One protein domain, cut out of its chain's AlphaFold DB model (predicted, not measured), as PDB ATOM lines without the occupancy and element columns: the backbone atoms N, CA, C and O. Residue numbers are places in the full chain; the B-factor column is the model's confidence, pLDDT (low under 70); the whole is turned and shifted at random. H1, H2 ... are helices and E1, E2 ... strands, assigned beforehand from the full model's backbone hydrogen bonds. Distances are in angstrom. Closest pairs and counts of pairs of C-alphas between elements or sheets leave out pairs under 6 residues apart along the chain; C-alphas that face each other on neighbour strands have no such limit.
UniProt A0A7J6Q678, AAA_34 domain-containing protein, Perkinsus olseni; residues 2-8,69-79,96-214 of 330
ATOM      1  N   ASP A   2      36.209  17.647 258.946       42.91
ATOM      2  CA  ASP A   2      34.784  17.778 258.628       42.91
ATOM      3  C   ASP A   2      34.085  16.596 259.295       42.91
ATOM      4  O   ASP A   2      34.281  15.463 258.853       42.91
ATOM      5  N   ALA A   3      33.367  16.813 260.392       41.50
ATOM      6  CA  ALA A   3      32.756  15.721 261.136       41.50
ATOM      7  C   ALA A   3      31.268  15.965 261.354       41.50
ATOM      8  O   ALA A   3      30.841  17.006 261.847       41.50
ATOM      9  N   ILE A   4      30.486  14.954 261.012       58.28
ATOM     10  CA  ILE A   4      29.152  14.757 261.545       58.28
ATOM     11  C   ILE A   4      29.352  14.058 262.877       58.28
ATOM     12  O   ILE A   4      29.966  12.991 262.887       58.28
ATOM     13  N   VAL A   5      28.882  14.668 263.962       56.88
ATOM     14  CA  VAL A   5      28.858  14.038 265.285       56.88
ATOM     15  C   VAL A   5      27.428  13.607 265.531       56.88
ATOM     16  O   VAL A   5      26.534  14.457 265.536       56.88
ATOM     17  N   VAL A   6      27.208  12.302 265.674       57.62
ATOM     18  CA  VAL A   6      25.887  11.783 266.030       57.62
ATOM     19  C   VAL A   6      25.951  11.039 267.345       57.62
ATOM     20  O   VAL A   6      26.677  10.053 267.444       57.62
ATOM     21  N   GLU A   7      25.210  11.536 268.331       46.66
ATOM     22  CA  GLU A   7      25.048  10.926 269.652       46.66
ATOM     23  C   GLU A   7      23.703  10.199 269.697       46.66
ATOM     24  O   GLU A   7      22.700  10.792 269.300       46.66
ATOM     25  N   GLY A   8      23.687   8.931 270.113       40.50
ATOM     26  CA  GLY A   8      22.487   8.091 270.178       40.50
ATOM     27  C   GLY A   8      22.340   7.389 271.528       40.50
ATOM     28  O   GLY A   8      23.324   6.886 272.060       40.50
ATOM     29  N   VAL A  69      29.103   7.843 269.981       84.31
ATOM     30  CA  VAL A  69      29.329   9.029 269.163       84.31
ATOM     31  C   VAL A  69      30.003   8.606 267.865       84.31
ATOM     32  O   VAL A  69      31.120   8.084 267.878       84.31
ATOM     33  N   VAL A  70      29.339   8.846 266.736       86.06
ATOM     34  CA  VAL A  70      29.915   8.593 265.409       86.06
ATOM     35  C   VAL A  70      30.488   9.886 264.858       86.06
ATOM     36  O   VAL A  70      29.762  10.864 264.727       86.06
ATOM     37  N   PHE A  71      31.772   9.858 264.489       87.88
ATOM     38  CA  PHE A  71      32.425  10.904 263.703       87.88
ATOM     39  C   PHE A  71      32.507  10.455 262.244       87.88
ATOM     40  O   PHE A  71      33.236   9.515 261.921       87.88
ATOM     41  N   ALA A  72      31.775  11.123 261.355       86.25
ATOM     42  CA  ALA A  72      31.772  10.796 259.930       86.25
ATOM     43  C   ALA A  72      32.086  12.016 259.064       86.25
ATOM     44  O   ALA A  72      31.459  13.064 259.191       86.25
ATOM     45  N   ALA A  73      33.022  11.865 258.126       87.50
ATOM     46  CA  ALA A  73      33.235  12.870 257.093       87.50
ATOM     47  C   ALA A  73      32.099  12.842 256.063       87.50
ATOM     48  O   ALA A  73      31.603  11.771 255.712       87.50
ATOM     49  N   TYR A  74      31.755  13.997 255.485       84.38
ATOM     50  CA  TYR A  74      30.750  14.084 254.412       84.38
ATOM     51  C   TYR A  74      31.027  13.123 253.243       84.38
ATOM     52  O   TYR A  74      30.099  12.561 252.667       84.38
ATOM     53  N   ALA A  75      32.303  12.879 252.921       83.00
ATOM     54  CA  ALA A  75      32.703  11.929 251.882       83.00
ATOM     55  C   ALA A  75      32.259  10.484 252.179       83.00
ATOM     56  O   ALA A  75      31.942   9.740 251.252       83.00
ATOM     57  N   ILE A  76      32.184  10.093 253.457       83.44
ATOM     58  CA  ILE A  76      31.731   8.759 253.873       83.44
ATOM     59  C   ILE A  76      30.242   8.592 253.585       83.44
ATOM     60  O   ILE A  76      29.843   7.526 253.129       83.44
ATOM     61  N   LEU A  77      29.426   9.636 253.775       81.44
ATOM     62  CA  LEU A  77      28.001   9.576 253.433       81.44
ATOM     63  C   LEU A  77      27.792   9.326 251.936       81.44
ATOM     64  O   LEU A  77      26.926   8.553 251.535       81.44
ATOM     65  N   VAL A  78      28.610   9.982 251.111       81.00
ATOM     66  CA  VAL A  78      28.552   9.883 249.650       81.00
ATOM     67  C   VAL A  78      29.072   8.531 249.149       81.00
ATOM     68  O   VAL A  78      28.650   8.069 248.084       81.00
ATOM     69  N   ALA A  79      29.967   7.885 249.899       76.69
ATOM     70  CA  ALA A  79      30.582   6.626 249.514       76.69
ATOM     71  C   ALA A  79      29.533   5.512 249.361       76.69
ATOM     72  O   ALA A  79      28.904   5.048 250.317       76.69
ATOM     73  N   SER A  96      24.646   0.978 251.750       85.06
ATOM     74  CA  SER A  96      25.498   2.169 251.673       85.06
ATOM     75  C   SER A  96      25.920   2.609 253.079       85.06
ATOM     76  O   SER A  96      25.264   2.278 254.068       85.06
ATOM     77  N   ARG A  97      27.008   3.379 253.193       84.62
ATOM     78  CA  ARG A  97      27.431   3.921 254.496       84.62
ATOM     79  C   ARG A  97      26.374   4.837 255.109       84.62
ATOM     80  O   ARG A  97      26.211   4.845 256.322       84.62
ATOM     81  N   PHE A  98      25.629   5.546 254.267       87.25
ATOM     82  CA  PHE A  98      24.485   6.347 254.678       87.25
ATOM     83  C   PHE A  98      23.354   5.500 255.279       87.25
ATOM     84  O   PHE A  98      22.875   5.813 256.361       87.25
ATOM     85  N   GLU A  99      22.975   4.393 254.633       87.62
ATOM     86  CA  GLU A  99      21.933   3.493 255.150       87.62
ATOM     87  C   GLU A  99      22.363   2.796 256.445       87.62
ATOM     88  O   GLU A  99      21.559   2.650 257.357       87.62
ATOM     89  N   GLN A 100      23.641   2.417 256.554       86.25
ATOM     90  CA  GLN A 100      24.204   1.877 257.798       86.25
ATOM     91  C   GLN A 100      24.117   2.897 258.940       86.25
ATOM     92  O   GLN A 100      23.745   2.541 260.054       86.25
ATOM     93  N   LEU A 101      24.427   4.171 258.661       86.25
ATOM     94  CA  LEU A 101      24.287   5.246 259.640       86.25
ATOM     95  C   LEU A 101      22.820   5.444 260.030       86.25
ATOM     96  O   LEU A 101      22.521   5.520 261.213       86.25
ATOM     97  N   LEU A 102      21.902   5.502 259.062       86.12
ATOM     98  CA  LEU A 102      20.477   5.649 259.356       86.12
ATOM     99  C   LEU A 102      19.958   4.502 260.216       86.12
ATOM    100  O   LEU A 102      19.252   4.760 261.180       86.12
ATOM    101  N   GLU A 103      20.303   3.259 259.888       84.88
ATOM    102  CA  GLU A 103      19.926   2.082 260.671       84.88
ATOM    103  C   GLU A 103      20.438   2.164 262.106       84.88
ATOM    104  O   GLU A 103      19.652   1.976 263.029       84.88
ATOM    105  N   TRP A 104      21.701   2.551 262.293       81.56
ATOM    106  CA  TRP A 104      22.267   2.769 263.623       81.56
ATOM    107  C   TRP A 104      21.514   3.851 264.418       81.56
ATOM    108  O   TRP A 104      21.382   3.757 265.633       81.56
ATOM    109  N   LEU A 105      20.954   4.855 263.734       80.31
ATOM    110  CA  LEU A 105      20.191   5.944 264.353       80.31
ATOM    111  C   LEU A 105      18.708   5.636 264.592       80.31
ATOM    112  O   LEU A 105      18.040   6.424 265.261       80.31
ATOM    113  N   ARG A 106      18.159   4.540 264.049       68.12
ATOM    114  CA  ARG A 106      16.705   4.267 264.081       68.12
ATOM    115  C   ARG A 106      16.156   3.960 265.467       68.12
ATOM    116  O   ARG A 106      14.963   4.155 265.678       68.12
ATOM    117  N   GLU A 107      16.991   3.475 266.374       64.12
ATOM    118  CA  GLU A 107      16.546   2.903 267.650       64.12
ATOM    119  C   GLU A 107      16.802   3.825 268.850       64.12
ATOM    120  O   GLU A 107      16.543   3.439 269.989       64.12
ATOM    121  N   GLY A 108      17.257   5.066 268.611       63.50
ATOM    122  CA  GLY A 108      17.661   5.954 269.694       63.50
ATOM    123  C   GLY A 108      17.337   7.434 269.559       63.50
ATOM    124  O   GLY A 108      16.964   7.944 268.502       63.50
ATOM    125  N   ARG A 109      17.500   8.155 270.677       72.00
ATOM    126  CA  ARG A 109      17.481   9.625 270.690       72.00
ATOM    127  C   ARG A 109      18.756  10.126 270.017       72.00
ATOM    128  O   ARG A 109      19.806  10.110 270.643       72.00
ATOM    129  N   ALA A 110      18.662  10.531 268.752       80.88
ATOM    130  CA  ALA A 110      19.801  11.026 267.984       80.88
ATOM    131  C   ALA A 110      19.968  12.549 268.119       80.88
ATOM    132  O   ALA A 110      18.988  13.275 267.964       80.88
ATOM    133  N   PHE A 111      21.191  13.043 268.319       87.62
ATOM    134  CA  PHE A 111      21.560  14.453 268.130       87.62
ATOM    135  C   PHE A 111      22.536  14.573 266.963       87.62
ATOM    136  O   PHE A 111      23.599  13.965 267.005       87.62
ATOM    137  N   VAL A 112      22.204  15.357 265.931       90.19
ATOM    138  CA  VAL A 112      23.042  15.508 264.731       90.19
ATOM    139  C   VAL A 112      23.758  16.855 264.742       90.19
ATOM    140  O   VAL A 112      23.138  17.911 264.629       90.19
ATOM    141  N   TYR A 113      25.083  16.818 264.803       92.69
ATOM    142  CA  TYR A 113      25.949  17.981 264.646       92.69
ATOM    143  C   TYR A 113      26.555  18.002 263.244       92.69
ATOM    144  O   TYR A 113      27.211  17.040 262.848       92.69
ATOM    145  N   LEU A 114      26.368  19.091 262.503       91.62
ATOM    146  CA  LEU A 114      26.960  19.290 261.181       91.62
ATOM    147  C   LEU A 114      28.033  20.375 261.253       91.62
ATOM    148  O   LEU A 114      27.706  21.565 261.261       91.62
ATOM    149  N   ASP A 115      29.299  19.959 261.293       91.12
ATOM    150  CA  ASP A 115      30.436  20.876 261.224       91.12
ATOM    151  C   ASP A 115      30.679  21.374 259.798       91.12
ATOM    152  O   ASP A 115      30.553  20.616 258.839       91.12
ATOM    153  N   GLU A 116      31.056  22.640 259.649       88.06
ATOM    154  CA  GLU A 116      31.228  23.305 258.353       88.06
ATOM    155  C   GLU A 116      30.089  23.011 257.361       88.06
ATOM    156  O   GLU A 116      30.293  22.708 256.178       88.06
ATOM    157  N   CYS A 117      28.848  23.132 257.841       87.81
ATOM    158  CA  CYS A 117      27.651  22.701 257.119       87.81
ATOM    159  C   CYS A 117      27.441  23.417 255.774       87.81
ATOM    160  O   CYS A 117      26.701  22.932 254.918       87.81
ATOM    161  N   HIS A 118      28.169  24.510 255.521       82.31
ATOM    162  CA  HIS A 118      28.243  25.153 254.212       82.31
ATOM    163  C   HIS A 118      28.735  24.204 253.098       82.31
ATOM    164  O   HIS A 118      28.510  24.493 251.924       82.31
ATOM    165  N   LYS A 119      29.353  23.054 253.409       79.94
ATOM    166  CA  LYS A 119      29.654  22.007 252.411       79.94
ATOM    167  C   LYS A 119      28.404  21.364 251.799       79.94
ATOM    168  O   LYS A 119      28.474  20.850 250.686       79.94
ATOM    169  N   ALA A 120      27.259  21.454 252.475       79.31
ATOM    170  CA  ALA A 120      25.961  21.022 251.964       79.31
ATOM    171  C   ALA A 120      25.224  22.118 251.161       79.31
ATOM    172  O   ALA A 120      24.134  21.860 250.663       79.31
ATOM    173  N   LYS A 121      25.806  23.317 250.967       73.25
ATOM    174  CA  LYS A 121      25.149  24.457 250.281       73.25
ATOM    175  C   LYS A 121      24.707  24.182 248.846       73.25
ATOM    176  O   LYS A 121      23.846  24.865 248.301       73.25
ATOM    177  N   HIS A 122      25.327  23.205 248.196       72.19
ATOM    178  CA  HIS A 122      24.994  22.831 246.830       72.19
ATOM    179  C   HIS A 122      23.799  21.875 246.819       72.19
ATOM    180  O   HIS A 122      23.912  20.758 246.333       72.19
ATOM    181  N   VAL A 123      22.662  22.290 247.370       74.75
ATOM    182  CA  VAL A 123      21.371  21.620 247.165       74.75
ATOM    183  C   VAL A 123      20.653  22.237 245.967       74.75
ATOM    184  O   VAL A 123      21.108  23.238 245.393       74.75
ATOM    185  N   LYS A 124      19.551  21.612 245.547       72.06
ATOM    186  CA  LYS A 124      18.705  22.148 244.484       72.06
ATOM    187  C   LYS A 124      18.086  23.468 244.959       72.06
ATOM    188  O   LYS A 124      17.365  23.494 245.949       72.06
ATOM    189  N   VAL A 125      18.384  24.543 244.240       71.44
ATOM    190  CA  VAL A 125      17.874  25.903 244.476       71.44
ATOM    191  C   VAL A 125      17.308  26.458 243.165       71.44
ATOM    192  O   VAL A 125      17.687  25.955 242.097       71.44
ATOM    193  N   PRO A 126      16.417  27.467 243.195       63.94
ATOM    194  CA  PRO A 126      15.872  28.070 241.979       63.94
ATOM    195  C   PRO A 126      16.982  28.501 241.012       63.94
ATOM    196  O   PRO A 126      17.945  29.159 241.393       63.94
ATOM    197  N   GLY A 127      16.884  28.084 239.750       60.03
ATOM    198  CA  GLY A 127      17.896  28.366 238.724       60.03
ATOM    199  C   GLY A 127      19.125  27.441 238.718       60.03
ATOM    200  O   GLY A 127      19.868  27.444 237.734       60.03
ATOM    201  N   ARG A 128      19.332  26.584 239.731       70.94
ATOM    202  CA  ARG A 128      20.397  25.565 239.729       70.94
ATOM    203  C   ARG A 128      19.849  24.206 239.279       70.94
ATOM    204  O   ARG A 128      19.025  23.595 239.952       70.94
ATOM    205  N   LYS A 129      20.351  23.704 238.144       61.59
ATOM    206  CA  LYS A 129      19.909  22.421 237.558       61.59
ATOM    207  C   LYS A 129      20.419  21.181 238.302       61.59
ATOM    208  O   LYS A 129      19.785  20.136 238.206       61.59
ATOM    209  N   THR A 130      21.542  21.280 239.012       66.81
ATOM    210  CA  THR A 130      22.219  20.139 239.649       66.81
ATOM    211  C   THR A 130      22.436  20.370 241.144       66.81
ATOM    212  O   THR A 130      22.930  21.417 241.556       66.81
ATOM    213  N   SER A 131      22.078  19.386 241.964       77.69
ATOM    214  CA  SER A 131      22.458  19.311 243.375       77.69
ATOM    215  C   SER A 131      23.750  18.506 243.538       77.69
ATOM    216  O   SER A 131      24.153  17.723 242.676       77.69
ATOM    217  N   SER A 132      24.432  18.722 244.654       81.06
ATOM    218  CA  SER A 132      25.509  17.866 245.127       81.06
ATOM    219  C   SER A 132      24.918  16.704 245.906       81.06
ATOM    220  O   SER A 132      24.023  16.881 246.733       81.06
ATOM    221  N   ARG A 133      25.498  15.521 245.710       81.56
ATOM    222  CA  ARG A 133      25.105  14.322 246.448       81.56
ATOM    223  C   ARG A 133      25.214  14.501 247.965       81.56
ATOM    224  O   ARG A 133      24.394  13.973 248.700       81.56
ATOM    225  N   THR A 134      26.197  15.272 248.429       84.62
ATOM    226  CA  THR A 134      26.334  15.632 249.844       84.62
ATOM    227  C   THR A 134      25.128  16.417 250.352       84.62
ATOM    228  O   THR A 134      24.585  16.078 251.396       84.62
ATOM    229  N   GLY A 135      24.696  17.449 249.621       85.31
ATOM    230  CA  GLY A 135      23.533  18.253 249.994       85.31
ATOM    231  C   GLY A 135      22.254  17.421 250.063       85.31
ATOM    232  O   GLY A 135      21.521  17.503 251.047       85.31
ATOM    233  N   ASP A 136      22.034  16.562 249.066       86.25
ATOM    234  CA  ASP A 136      20.849  15.699 249.007       86.25
ATOM    235  C   ASP A 136      20.802  14.708 250.176       86.25
ATOM    236  O   ASP A 136      19.762  14.566 250.815       86.25
ATOM    237  N   LEU A 137      21.934  14.084 250.521       88.06
ATOM    238  CA  LEU A 137      22.015  13.155 251.653       88.06
ATOM    239  C   LEU A 137      21.806  13.846 253.004       88.06
ATOM    240  O   LEU A 137      21.246  13.245 253.915       88.06
ATOM    241  N   ILE A 138      22.229  15.103 253.159       88.75
ATOM    242  CA  ILE A 138      21.978  15.869 254.388       88.75
ATOM    243  C   ILE A 138      20.499  16.245 254.518       88.75
ATOM    244  O   ILE A 138      19.933  16.128 255.607       88.75
ATOM    245  N   LEU A 139      19.852  16.640 253.418       89.31
ATOM    246  CA  LEU A 139      18.403  16.849 253.390       89.31
ATOM    247  C   LEU A 139      17.647  15.550 253.690       89.31
ATOM    248  O   LEU A 139      16.697  15.549 254.472       89.31
ATOM    249  N   GLU A 140      18.085  14.434 253.109       89.69
ATOM    250  CA  GLU A 140      17.513  13.119 253.379       89.69
ATOM    251  C   GLU A 140      17.682  12.727 254.850       89.69
ATOM    252  O   GLU A 140      16.697  12.363 255.489       89.69
ATOM    253  N   LEU A 141      18.878  12.889 255.425       88.88
ATOM    254  CA  LEU A 141      19.148  12.640 256.845       88.88
ATOM    255  C   LEU A 141      18.199  13.438 257.744       88.88
ATOM    256  O   LEU A 141      17.570  12.883 258.642       88.88
ATOM    257  N   SER A 142      18.054  14.733 257.458       88.56
ATOM    258  CA  SER A 142      17.148  15.650 258.153       88.56
ATOM    259  C   SER A 142      15.689  15.182 258.106       88.56
ATOM    260  O   SER A 142      14.996  15.190 259.123       88.56
ATOM    261  N   ARG A 143      15.216  14.723 256.942       88.50
ATOM    262  CA  ARG A 143      13.833  14.255 256.753       88.50
ATOM    263  C   ARG A 143      13.583  12.876 257.366       88.50
ATOM    264  O   ARG A 143      12.476  12.604 257.820       88.50
ATOM    265  N   ARG A 144      14.594  12.003 257.381       89.12
ATOM    266  CA  ARG A 144      14.515  10.646 257.952       89.12
ATOM    267  C   ARG A 144      14.641  10.625 259.474       89.12
ATOM    268  O   ARG A 144      14.247   9.631 260.074       89.12
ATOM    269  N   LEU A 145      15.118  11.712 260.082       88.06
ATOM    270  CA  LEU A 145      15.244  11.887 261.531       88.06
ATOM    271  C   LEU A 145      14.405  13.085 262.029       88.06
ATOM    272  O   LEU A 145      14.958  14.061 262.542       88.06
ATOM    273  N   PRO A 146      13.063  13.044 261.902       86.25
ATOM    274  CA  PRO A 146      12.208  14.201 262.178       86.25
ATOM    275  C   PRO A 146      12.251  14.663 263.642       86.25
ATOM    276  O   PRO A 146      12.081  15.853 263.909       86.25
ATOM    277  N   THR A 147      12.500  13.748 264.583       85.25
ATOM    278  CA  THR A 147      12.514  14.003 266.034       85.25
ATOM    279  C   THR A 147      13.902  14.329 266.593       85.25
ATOM    280  O   THR A 147      13.998  14.863 267.695       85.25
ATOM    281  N   ALA A 148      14.974  14.051 265.849       88.56
ATOM    282  CA  ALA A 148      16.346  14.299 266.290       88.56
ATOM    283  C   ALA A 148      16.641  15.808 266.320       88.56
ATOM    284  O   ALA A 148      16.277  16.503 265.369       88.56
ATOM    285  N   PRO A 149      17.304  16.378 267.338       89.31
ATOM    286  CA  PRO A 149      17.794  17.751 267.263       89.31
ATOM    287  C   PRO A 149      18.963  17.867 266.271       89.31
ATOM    288  O   PRO A 149      19.756  16.939 266.123       89.31
ATOM    289  N   PHE A 150      19.053  19.003 265.573       91.50
ATOM    290  CA  PHE A 150      20.140  19.296 264.632       91.50
ATOM    291  C   PHE A 150      20.843  20.591 265.035       91.50
ATOM    292  O   PHE A 150      20.181  21.602 265.272       91.50
ATOM    293  N   LEU A 151      22.176  20.574 265.046       92.81
ATOM    294  CA  LEU A 151      23.016  21.756 265.202       92.81
ATOM    295  C   LEU A 151      23.852  21.963 263.937       92.81
ATOM    296  O   LEU A 151      24.700  21.145 263.590       92.81
ATOM    297  N   TYR A 152      23.604  23.082 263.259       91.69
ATOM    298  CA  TYR A 152      24.320  23.495 262.057       91.69
ATOM    299  C   TYR A 152      25.431  24.477 262.438       91.69
ATOM    300  O   TYR A 152      25.146  25.590 262.882       91.69
ATOM    301  N   CYS A 153      26.690  24.082 262.259       91.44
ATOM    302  CA  CYS A 153      27.843  24.934 262.528       91.44
ATOM    303  C   CYS A 153      28.489  25.383 261.221       91.44
ATOM    304  O   CYS A 153      28.913  24.575 260.397       91.44
ATOM    305  N   SER A 154      28.553  26.695 261.009       87.88
ATOM    306  CA  SER A 154      29.220  27.283 259.849       87.88
ATOM    307  C   SER A 154      29.570  28.740 260.114       87.88
ATOM    308  O   SER A 154      28.822  29.474 260.764       87.88
ATOM    309  N   ALA A 155      30.702  29.176 259.562       83.62
ATOM    310  CA  ALA A 155      31.149  30.562 259.644       83.62
ATOM    311  C   ALA A 155      30.323  31.529 258.772       83.62
ATOM    312  O   ALA A 155      30.401  32.741 258.964       83.62
ATOM    313  N   THR A 156      29.554  31.027 257.794       78.44
ATOM    314  CA  THR A 156      28.987  31.848 256.702       78.44
ATOM    315  C   THR A 156      27.506  31.581 256.397       78.44
ATOM    316  O   THR A 156      27.040  31.877 255.297       78.44
ATOM    317  N   VAL A 157      26.736  31.060 257.363       74.25
ATOM    318  CA  VAL A 157      25.325  30.645 257.167       74.25
ATOM    319  C   VAL A 157      24.452  31.718 256.499       74.25
ATOM    320  O   VAL A 157      23.727  31.404 255.565       74.25
ATOM    321  N   ALA A 158      24.551  32.979 256.929       74.94
ATOM    322  CA  ALA A 158      23.718  34.080 256.429       74.94
ATOM    323  C   ALA A 158      24.439  35.003 255.422       74.94
ATOM    324  O   ALA A 158      24.087  36.172 255.302       74.94
ATOM    325  N   ALA A 159      25.475  34.511 254.732       79.00
ATOM    326  CA  ALA A 159      26.209  35.307 253.739       79.00
ATOM    327  C   ALA A 159      25.522  35.357 252.361       79.00
ATOM    328  O   ALA A 159      25.681  36.328 251.631       79.00
ATOM    329  N   ASP A 160      24.775  34.309 252.005       82.50
ATOM    330  CA  ASP A 160      24.047  34.171 250.738       82.50
ATOM    331  C   ASP A 160      22.764  33.366 250.999       82.50
ATOM    332  O   ASP A 160      22.782  32.437 251.811       82.50
ATOM    333  N   LEU A 161      21.663  33.702 250.323       83.69
ATOM    334  CA  LEU A 161      20.383  32.998 250.442       83.69
ATOM    335  C   LEU A 161      20.493  31.535 250.021       83.69
ATOM    336  O   LEU A 161      19.894  30.672 250.662       83.69
ATOM    337  N   ASP A 162      21.294  31.241 248.995       83.62
ATOM    338  CA  ASP A 162      21.517  29.869 248.523       83.62
ATOM    339  C   ASP A 162      22.068  28.967 249.638       83.62
ATOM    340  O   ASP A 162      21.786  27.767 249.680       83.62
ATOM    341  N   ASN A 163      22.829  29.537 250.579       82.62
ATOM    342  CA  ASN A 163      23.411  28.801 251.700       82.62
ATOM    343  C   ASN A 163      22.387  28.438 252.782       82.62
ATOM    344  O   ASN A 163      22.744  27.736 253.725       82.62
ATOM    345  N   LEU A 164      21.140  28.893 252.671       87.62
ATOM    346  CA  LEU A 164      20.081  28.505 253.595       87.62
ATOM    347  C   LEU A 164      19.356  27.246 253.130       87.62
ATOM    348  O   LEU A 164      18.806  26.539 253.957       87.62
ATOM    349  N   ALA A 165      19.395  26.906 251.844       87.44
ATOM    350  CA  ALA A 165      18.528  25.891 251.249       87.44
ATOM    351  C   ALA A 165      18.574  24.493 251.908       87.44
ATOM    352  O   ALA A 165      17.585  23.768 251.877       87.44
ATOM    353  N   TYR A 166      19.694  24.102 252.528       86.56
ATOM    354  CA  TYR A 166      19.824  22.819 253.239       86.56
ATOM    355  C   TYR A 166      19.352  22.863 254.708       86.56
ATOM    356  O   TYR A 166      19.395  21.852 255.408       86.56
ATOM    357  N   LEU A 167      18.897  24.024 255.186       89.31
ATOM    358  CA  LEU A 167      18.488  24.302 256.565       89.31
ATOM    359  C   LEU A 167      16.960  24.236 256.737       89.31
ATOM    360  O   LEU A 167      16.373  25.052 257.449       89.31
ATOM    361  N   GLU A 168      16.302  23.257 256.104       87.50
ATOM    362  CA  GLU A 168      14.832  23.112 256.106       87.50
ATOM    363  C   GLU A 168      14.227  23.086 257.522       87.50
ATOM    364  O   GLU A 168      13.095  23.518 257.730       87.50
ATOM    365  N   ARG A 169      14.993  22.634 258.524       88.62
ATOM    366  CA  ARG A 169      14.527  22.510 259.914       88.62
ATOM    367  C   ARG A 169      14.464  23.824 260.688       88.62
ATOM    368  O   ARG A 169      13.929  23.834 261.792       88.62
ATOM    369  N   LEU A 170      14.973  24.931 260.140       89.88
ATOM    370  CA  LEU A 170      14.898  26.240 260.800       89.88
ATOM    371  C   LEU A 170      13.479  26.833 260.809       89.88
ATOM    372  O   LEU A 170      13.228  27.807 261.518       89.88
ATOM    373  N   GLY A 171      12.547  26.270 260.029       89.50
ATOM    374  CA  GLY A 171      11.173  26.772 259.953       89.50
ATOM    375  C   GLY A 171      11.108  28.183 259.367       89.50
ATOM    376  O   GLY A 171      10.391  29.047 259.879       89.50
ATOM    377  N   LEU A 172      11.931  28.433 258.345       90.94
ATOM    378  CA  LEU A 172      11.891  29.646 257.522       90.94
ATOM    379  C   LEU A 172      10.926  29.491 256.337       90.94
ATOM    380  O   LEU A 172      10.348  30.474 255.889       90.94
ATOM    381  N   TRP A 173      10.734  28.259 255.869       92.50
ATOM    382  CA  TRP A 173       9.741  27.844 254.880       92.50
ATOM    383  C   TRP A 173       9.163  26.480 255.280       92.50
ATOM    384  O   TRP A 173       9.657  25.830 256.206       92.50
ATOM    385  N   GLY A 174       8.134  26.035 254.563       89.69
ATOM    386  CA  GLY A 174       7.442  24.775 254.801       89.69
ATOM    387  C   GLY A 174       6.159  24.939 255.623       89.69
ATOM    388  O   GLY A 174       5.637  26.052 255.765       89.69
ATOM    389  N   PRO A 175       5.610  23.829 256.150       87.69
ATOM    390  CA  PRO A 175       4.358  23.837 256.898       87.69
ATOM    391  C   PRO A 175       4.376  24.846 258.046       87.69
ATOM    392  O   PRO A 175       5.369  24.964 258.760       87.69
ATOM    393  N   HIS A 176       3.259  25.547 258.243       87.94
ATOM    394  CA  HIS A 176       3.097  26.560 259.296       87.94
ATOM    395  C   HIS A 176       4.015  27.788 259.166       87.94
ATOM    396  O   HIS A 176       4.210  28.516 260.137       87.94
ATOM    397  N   THR A 177       4.538  28.060 257.970       90.81
ATOM    398  CA  THR A 177       5.265  29.296 257.655       90.81
ATOM    399  C   THR A 177       4.568  30.061 256.519       90.81
ATOM    400  O   THR A 177       3.768  29.468 255.791       90.81
ATOM    401  N   PRO A 178       4.857  31.363 256.320       89.62
ATOM    402  CA  PRO A 178       4.314  32.134 255.195       89.62
ATOM    403  C   PRO A 178       4.779  31.654 253.810       89.62
ATOM    404  O   PRO A 178       4.200  32.056 252.803       89.62
ATOM    405  N   PHE A 179       5.825  30.824 253.746       92.94
ATOM    406  CA  PHE A 179       6.444  30.376 252.504       92.94
ATOM    407  C   PHE A 179       6.288  28.865 252.354       92.94
ATOM    408  O   PHE A 179       6.795  28.099 253.168       92.94
ATOM    409  N   GLN A 180       5.610  28.417 251.298       91.25
ATOM    410  CA  GLN A 180       5.339  26.991 251.095       91.25
ATOM    411  C   GLN A 180       6.621  26.163 250.911       91.25
ATOM    412  O   GLN A 180       6.717  25.049 251.423       91.25
ATOM    413  N   ASP A 181       7.605  26.715 250.205       90.06
ATOM    414  CA  ASP A 181       8.879  26.073 249.906       90.06
ATOM    415  C   ASP A 181      10.038  27.083 249.895       90.06
ATOM    416  O   ASP A 181       9.860  28.293 250.082       90.06
ATOM    417  N   PHE A 182      11.253  26.562 249.698       89.94
ATOM    418  CA  PHE A 182      12.456  27.382 249.630       89.94
ATOM    419  C   PHE A 182      12.429  28.357 248.446       89.94
ATOM    420  O   PHE A 182      12.983  29.443 248.559       89.94
ATOM    421  N   GLU A 183      11.787  28.015 247.326       90.38
ATOM    422  CA  GLU A 183      11.728  28.882 246.147       90.38
ATOM    423  C   GLU A 183      10.894  30.137 246.415       90.38
ATOM    424  O   GLU A 183      11.351  31.253 246.153       90.38
ATOM    425  N   ALA A 184       9.712  29.969 247.007       90.62
ATOM    426  CA  ALA A 184       8.848  31.065 247.425       90.62
ATOM    427  C   ALA A 184       9.553  31.982 248.436       90.62
ATOM    428  O   ALA A 184       9.547  33.204 248.273       90.62
ATOM    429  N   PHE A 185      10.211  31.393 249.439       91.75
ATOM    430  CA  PHE A 185      11.017  32.132 250.412       91.75
ATOM    431  C   PHE A 185      12.161  32.899 249.740       91.75
ATOM    432  O   PHE A 185      12.302  34.107 249.931       91.75
ATOM    433  N   HIS A 186      12.954  32.212 248.920       89.69
ATOM    434  CA  HIS A 186      14.128  32.760 248.255       89.69
ATOM    435  C   HIS A 186      13.762  33.943 247.352       89.69
ATOM    436  O   HIS A 186      14.430  34.976 247.393       89.69
ATOM    437  N   ASN A 187      12.687  33.832 246.569       88.50
ATOM    438  CA  ASN A 187      12.254  34.893 245.659       88.50
ATOM    439  C   ASN A 187      11.871  36.173 246.409       88.50
ATOM    440  O   ASN A 187      12.257  37.261 245.985       88.50
ATOM    441  N   VAL A 188      11.173  36.054 247.542       87.25
ATOM    442  CA  VAL A 188      10.799  37.211 248.369       87.25
ATOM    443  C   VAL A 188      12.009  37.775 249.110       87.25
ATOM    444  O   VAL A 188      12.240  38.982 249.073       87.25
ATOM    445  N   ALA A 189      12.823  36.921 249.734       86.19
ATOM    446  CA  ALA A 189      14.003  37.356 250.476       86.19
ATOM    447  C   ALA A 189      15.016  38.080 249.571       86.19
ATOM    448  O   ALA A 189      15.624  39.072 249.974       86.19
ATOM    449  N   ARG A 190      15.140  37.646 248.310       85.62
ATOM    450  CA  ARG A 190      16.032  38.255 247.319       85.62
ATOM    451  C   ARG A 190      15.618  39.669 246.912       85.62
ATOM    452  O   ARG A 190      16.500  40.476 246.627       85.62
ATOM    453  N   LEU A 191      14.322  39.997 246.926       87.31
ATOM    454  CA  LEU A 191      13.845  41.367 246.674       87.31
ATOM    455  C   LEU A 191      14.366  42.356 247.722       87.31
ATOM    456  O   LEU A 191      14.589  43.522 247.409       87.31
ATOM    457  N   GLY A 192      14.593  41.885 248.951       82.81
ATOM    458  CA  GLY A 192      15.146  42.693 250.032       82.81
ATOM    459  C   GLY A 192      16.648  42.970 249.909       82.81
ATOM    460  O   GLY A 192      17.161  43.809 250.644       82.81
ATOM    461  N   GLY A 193      17.373  42.298 249.009       85.44
ATOM    462  CA  GLY A 193      18.817  42.485 248.851       85.44
ATOM    463  C   GLY A 193      19.595  42.293 250.161       85.44
ATOM    464  O   GLY A 193      19.297  41.405 250.961       85.44
ATOM    465  N   THR A 194      20.604  43.134 250.397       84.38
ATOM    466  CA  THR A 194      21.454  43.057 251.598       84.38
ATOM    467  C   THR A 194      20.704  43.408 252.881       84.38
ATOM    468  O   THR A 194      20.878  42.724 253.885       84.38
ATOM    469  N   SER A 195      19.827  44.413 252.857       86.19
ATOM    470  CA  SER A 195      19.030  44.795 254.029       86.19
ATOM    471  C   SER A 195      18.013  43.716 254.405       86.19
ATOM    472  O   SER A 195      17.806  43.446 255.586       86.19
ATOM    473  N   GLY A 196      17.427  43.038 253.414       85.88
ATOM    474  CA  GLY A 196      16.584  41.862 253.628       85.88
ATOM    475  C   GLY A 196      17.341  40.712 254.290       85.88
ATOM    476  O   GLY A 196      16.823  40.088 255.215       85.88
ATOM    477  N   MET A 197      18.592  40.476 253.882       87.38
ATOM    478  CA  MET A 197      19.460  39.476 254.515       87.38
ATOM    479  C   MET A 197      19.819  39.822 255.958       87.38
ATOM    480  O   MET A 197      19.820  38.945 256.820       87.38
ATOM    481  N   GLU A 198      20.091  41.093 256.242       87.62
ATOM    482  CA  GLU A 198      20.347  41.560 257.605       87.62
ATOM    483  C   GLU A 198      19.111  41.407 258.494       87.62
ATOM    484  O   GLU A 198      19.224  40.901 259.613       87.62
ATOM    485  N   ALA A 199      17.931  41.773 257.985       89.50
ATOM    486  CA  ALA A 199      16.665  41.597 258.688       89.50
ATOM    487  C   ALA A 199      16.374  40.117 258.966       89.50
ATOM    488  O   ALA A 199      16.029  39.756 260.089       89.50
ATOM    489  N   LEU A 200      16.594  39.242 257.980       89.38
ATOM    490  CA  LEU A 200      16.468  37.797 258.147       89.38
ATOM    491  C   LEU A 200      17.435  37.267 259.216       89.38
ATOM    492  O   LEU A 200      17.038  36.488 260.080       89.38
ATOM    493  N   ALA A 201      18.698  37.697 259.196       89.94
ATOM    494  CA  ALA A 201      19.678  37.302 260.204       89.94
ATOM    495  C   ALA A 201      19.309  37.809 261.608       89.94
ATOM    496  O   ALA A 201      19.504  37.091 262.591       89.94
ATOM    497  N   ALA A 202      18.768  39.025 261.716       90.69
ATOM    498  CA  ALA A 202      18.269  39.578 262.970       90.69
ATOM    499  C   ALA A 202      17.071  38.777 263.501       90.69
ATOM    500  O   ALA A 202      17.064  38.418 264.677       90.69
ATOM    501  N   GLU A 203      16.123  38.419 262.634       91.44
ATOM    502  CA  GLU A 203      14.960  37.600 262.981       91.44
ATOM    503  C   GLU A 203      15.373  36.199 263.451       91.44
ATOM    504  O   GLU A 203      14.927  35.726 264.496       91.44
ATOM    505  N   MET A 204      16.298  35.546 262.740       92.50
ATOM    506  CA  MET A 204      16.831  34.242 263.153       92.50
ATOM    507  C   MET A 204      17.509  34.306 264.532       92.50
ATOM    508  O   MET A 204      17.373  33.378 265.335       92.50
ATOM    509  N   LYS A 205      18.215  35.402 264.837       92.94
ATOM    510  CA  LYS A 205      18.803  35.633 266.165       92.94
ATOM    511  C   LYS A 205      17.737  35.893 267.228       92.94
ATOM    512  O   LYS A 205      17.829  35.325 268.312       92.94
ATOM    513  N   ALA A 206      16.731  36.711 266.926       93.75
ATOM    514  CA  ALA A 206      15.640  37.040 267.844       93.75
ATOM    515  C   ALA A 206      14.811  35.800 268.216       93.75
ATOM    516  O   ALA A 206      14.478  35.604 269.382       93.75
ATOM    517  N   ARG A 207      14.562  34.912 267.244       92.88
ATOM    518  CA  ARG A 207      13.908  33.610 267.452       92.88
ATOM    519  C   ARG A 207      14.781  32.589 268.189       92.88
ATOM    520  O   ARG A 207      14.298  31.508 268.510       92.88
ATOM    521  N   GLY A 208      16.062  32.883 268.418       92.38
ATOM    522  CA  GLY A 208      17.008  31.971 269.066       92.38
ATOM    523  C   GLY A 208      17.436  30.776 268.206       92.38
ATOM    524  O   GLY A 208      18.093  29.872 268.713       92.38
ATOM    525  N   ILE A 209      17.100  30.767 266.911       92.44
ATOM    526  CA  ILE A 209      17.459  29.687 265.971       92.44
ATOM    527  C   ILE A 209      18.837  29.896 265.328       92.44
ATOM    528  O   ILE A 209      19.355  29.004 264.660       92.44
ATOM    529  N   MET A 210      19.446  31.066 265.535       91.75
ATOM    530  CA  MET A 210      20.796  31.386 265.084       91.75
ATOM    531  C   MET A 210      21.584  32.097 266.180       91.75
ATOM    532  O   MET A 210      21.161  33.118 266.719       91.75
ATOM    533  N   VAL A 211      22.803  31.619 266.421       91.81
ATOM    534  CA  VAL A 211      23.809  32.326 267.212       91.81
ATOM    535  C   VAL A 211      25.006  32.598 266.315       91.81
ATOM    536  O   VAL A 211      25.589  31.681 265.748       91.81
ATOM    537  N   ALA A 212      25.394  33.866 266.203       88.69
ATOM    538  CA  ALA A 212      26.607  34.258 265.497       88.69
ATOM    539  C   ALA A 212      27.428  35.189 266.379       88.69
ATOM    540  O   ALA A 212      26.948  36.244 266.801       88.69
ATOM    541  N   ARG A 213      28.669  34.782 266.649       86.69
ATOM    542  CA  ARG A 213      29.653  35.556 267.404       86.69
ATOM    543  C   ARG A 213      30.814  35.897 266.484       86.69
ATOM    544  O   ARG A 213      31.288  35.039 265.745       86.69
ATOM    545  N   CYS A 214      31.275  37.138 266.546       81.81
ATOM    546  CA  CYS A 214      32.492  37.545 265.860       81.81
ATOM    547  C   CYS A 214      33.702  37.196 266.727       81.81
ATOM    548  O   CYS A 214      33.668  37.362 267.950       81.81
TER     549      CYS A 214
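Overview. This is residues 2 to 8, 69 to 79 and 96 to 214 of the 330 residues of the protein "AAA_34 domain-containing protein" of Perkinsus olseni (UniProt A0A7J6Q678). Two groups of parts lie one after the other along the longest axis: a small four-stranded sheet with helices over one face and the other face bare, and, at the far end, H6 and H7 making a corner with short H5 next to H6. H2 packs on the sheet over E2 and E1, while H4 runs beside H2 on that side and H1 sits at the near ends of both; H3 and H5 are where the two groups come near each other. The printed part has 137 residues, with seven named helices and four named strands in the order E1 E2 H1 H2 E3 H3 H4 E4 H5 H6 H7. The sheet is mixed, in the order E2 E1 E3 E4, and the class is mixed, helices and strands. The whole is compact, with a radius of gyration of the C-alphas of 15.2 A and spans of 42 by 33 by 30 A.

Along the chain. E1 is residues 4 to 8, 12.8 A long, and its C-alpha 4 stands at (29.152, 14.757, 261.545). After a cut come E2, residues 69 to 72, and H1, residues 74 to 78. After a second cut, H2 is residues 97 to 105, 12.4 A long. E3, residues 108 to 114, is the longest strand, 18.4 A. H3 is residues 117 to 120, and H4 is residues 133 to 144, 16.1 A long, from C-alpha 133 at (25.105, 14.322, 246.448). E4 is residues 150 to 152 and H5 residues 161 to 164. H6, residues 182 to 191, is 14.4 A long. H7, residues 193 to 206, is the longest helix, 20.0 A, and ends with C-alpha 206 at (15.640, 37.040, 267.844).

Arrangement. In the sheet, E2 and E1 are antiparallel, with N 4 and O 72 at 2.8 A. E1 and E3 are antiparallel, with N 111 and O 7 at 2.9 A. E3 and E4 are parallel, with N 151 and O 112 at 2.9 A; E3, H3, H4 and E4 form a strand-helix-strand unit, two parallel neighbour strands with helices between, and its crossover is right-handed. H2 is on the sheet at a height of 10.0 A, over E2 and, only just, over E1 with 3 C-alphas; on the local plane it runs along the strands, at 17 degrees to E2. H4, the hub, touches three helices. It only just touches H2, with 3 pairs of C-alphas within 8 A, the closest being those of Leu 102 and Leu 141 at 7.5 A, at a shallow tilt of 20 degrees, the same way. With residues 133 to 137 alone it touches H1, the closest C-alphas being those of Val 78 and Thr 134, 6.2 A apart. With residues 134 to 138 alone it touches H3, the closest C-alphas being those of Ala 120 and Gly 135, 4.2 A apart. H1 also touches H2, the C-alphas of Leu 77 and Phe 98 being closest at 4.9 A. H3 only grazes the sheet. H3 and H5 are close but not clearly touching: the closest C-alphas, of His 118 and Asn 163, are 6.6 A apart. H5 touches H6, the closest C-alphas being those of Leu 161 and His 186 at 6.6 A. H6 and H7 touch only at the corner, and only just, with 3 pairs of C-alphas within 8 A, the closest being those of Ala 189 and Gly 196 at 6.1 A, at a steep tilt of 60 degrees, opposite ways. H7 and H4 are apart. In H1, H2, H4 and H7 every O i to N i+4 pair is within hydrogen-bond range, in H6 5 of 6; H3 and H5 are too short for such a pair.

Size, cuts and confidence. The two C-alphas farthest apart, of Glu 107 and Ser 195, are 44.1 A from each other. Residues 9 to 68 and 80 to 95 are not printed; the C-alphas across these cuts are 7.0 A and 7.1 A apart. The links H3 to H4, residues 121 to 132, and H5 to H6, residues 165 to 181, are long. The mean pLDDT of the printed part is 83.1; residues 2 to 8, 106 to 108, 126 to 127 and 129 to 130 are under 70.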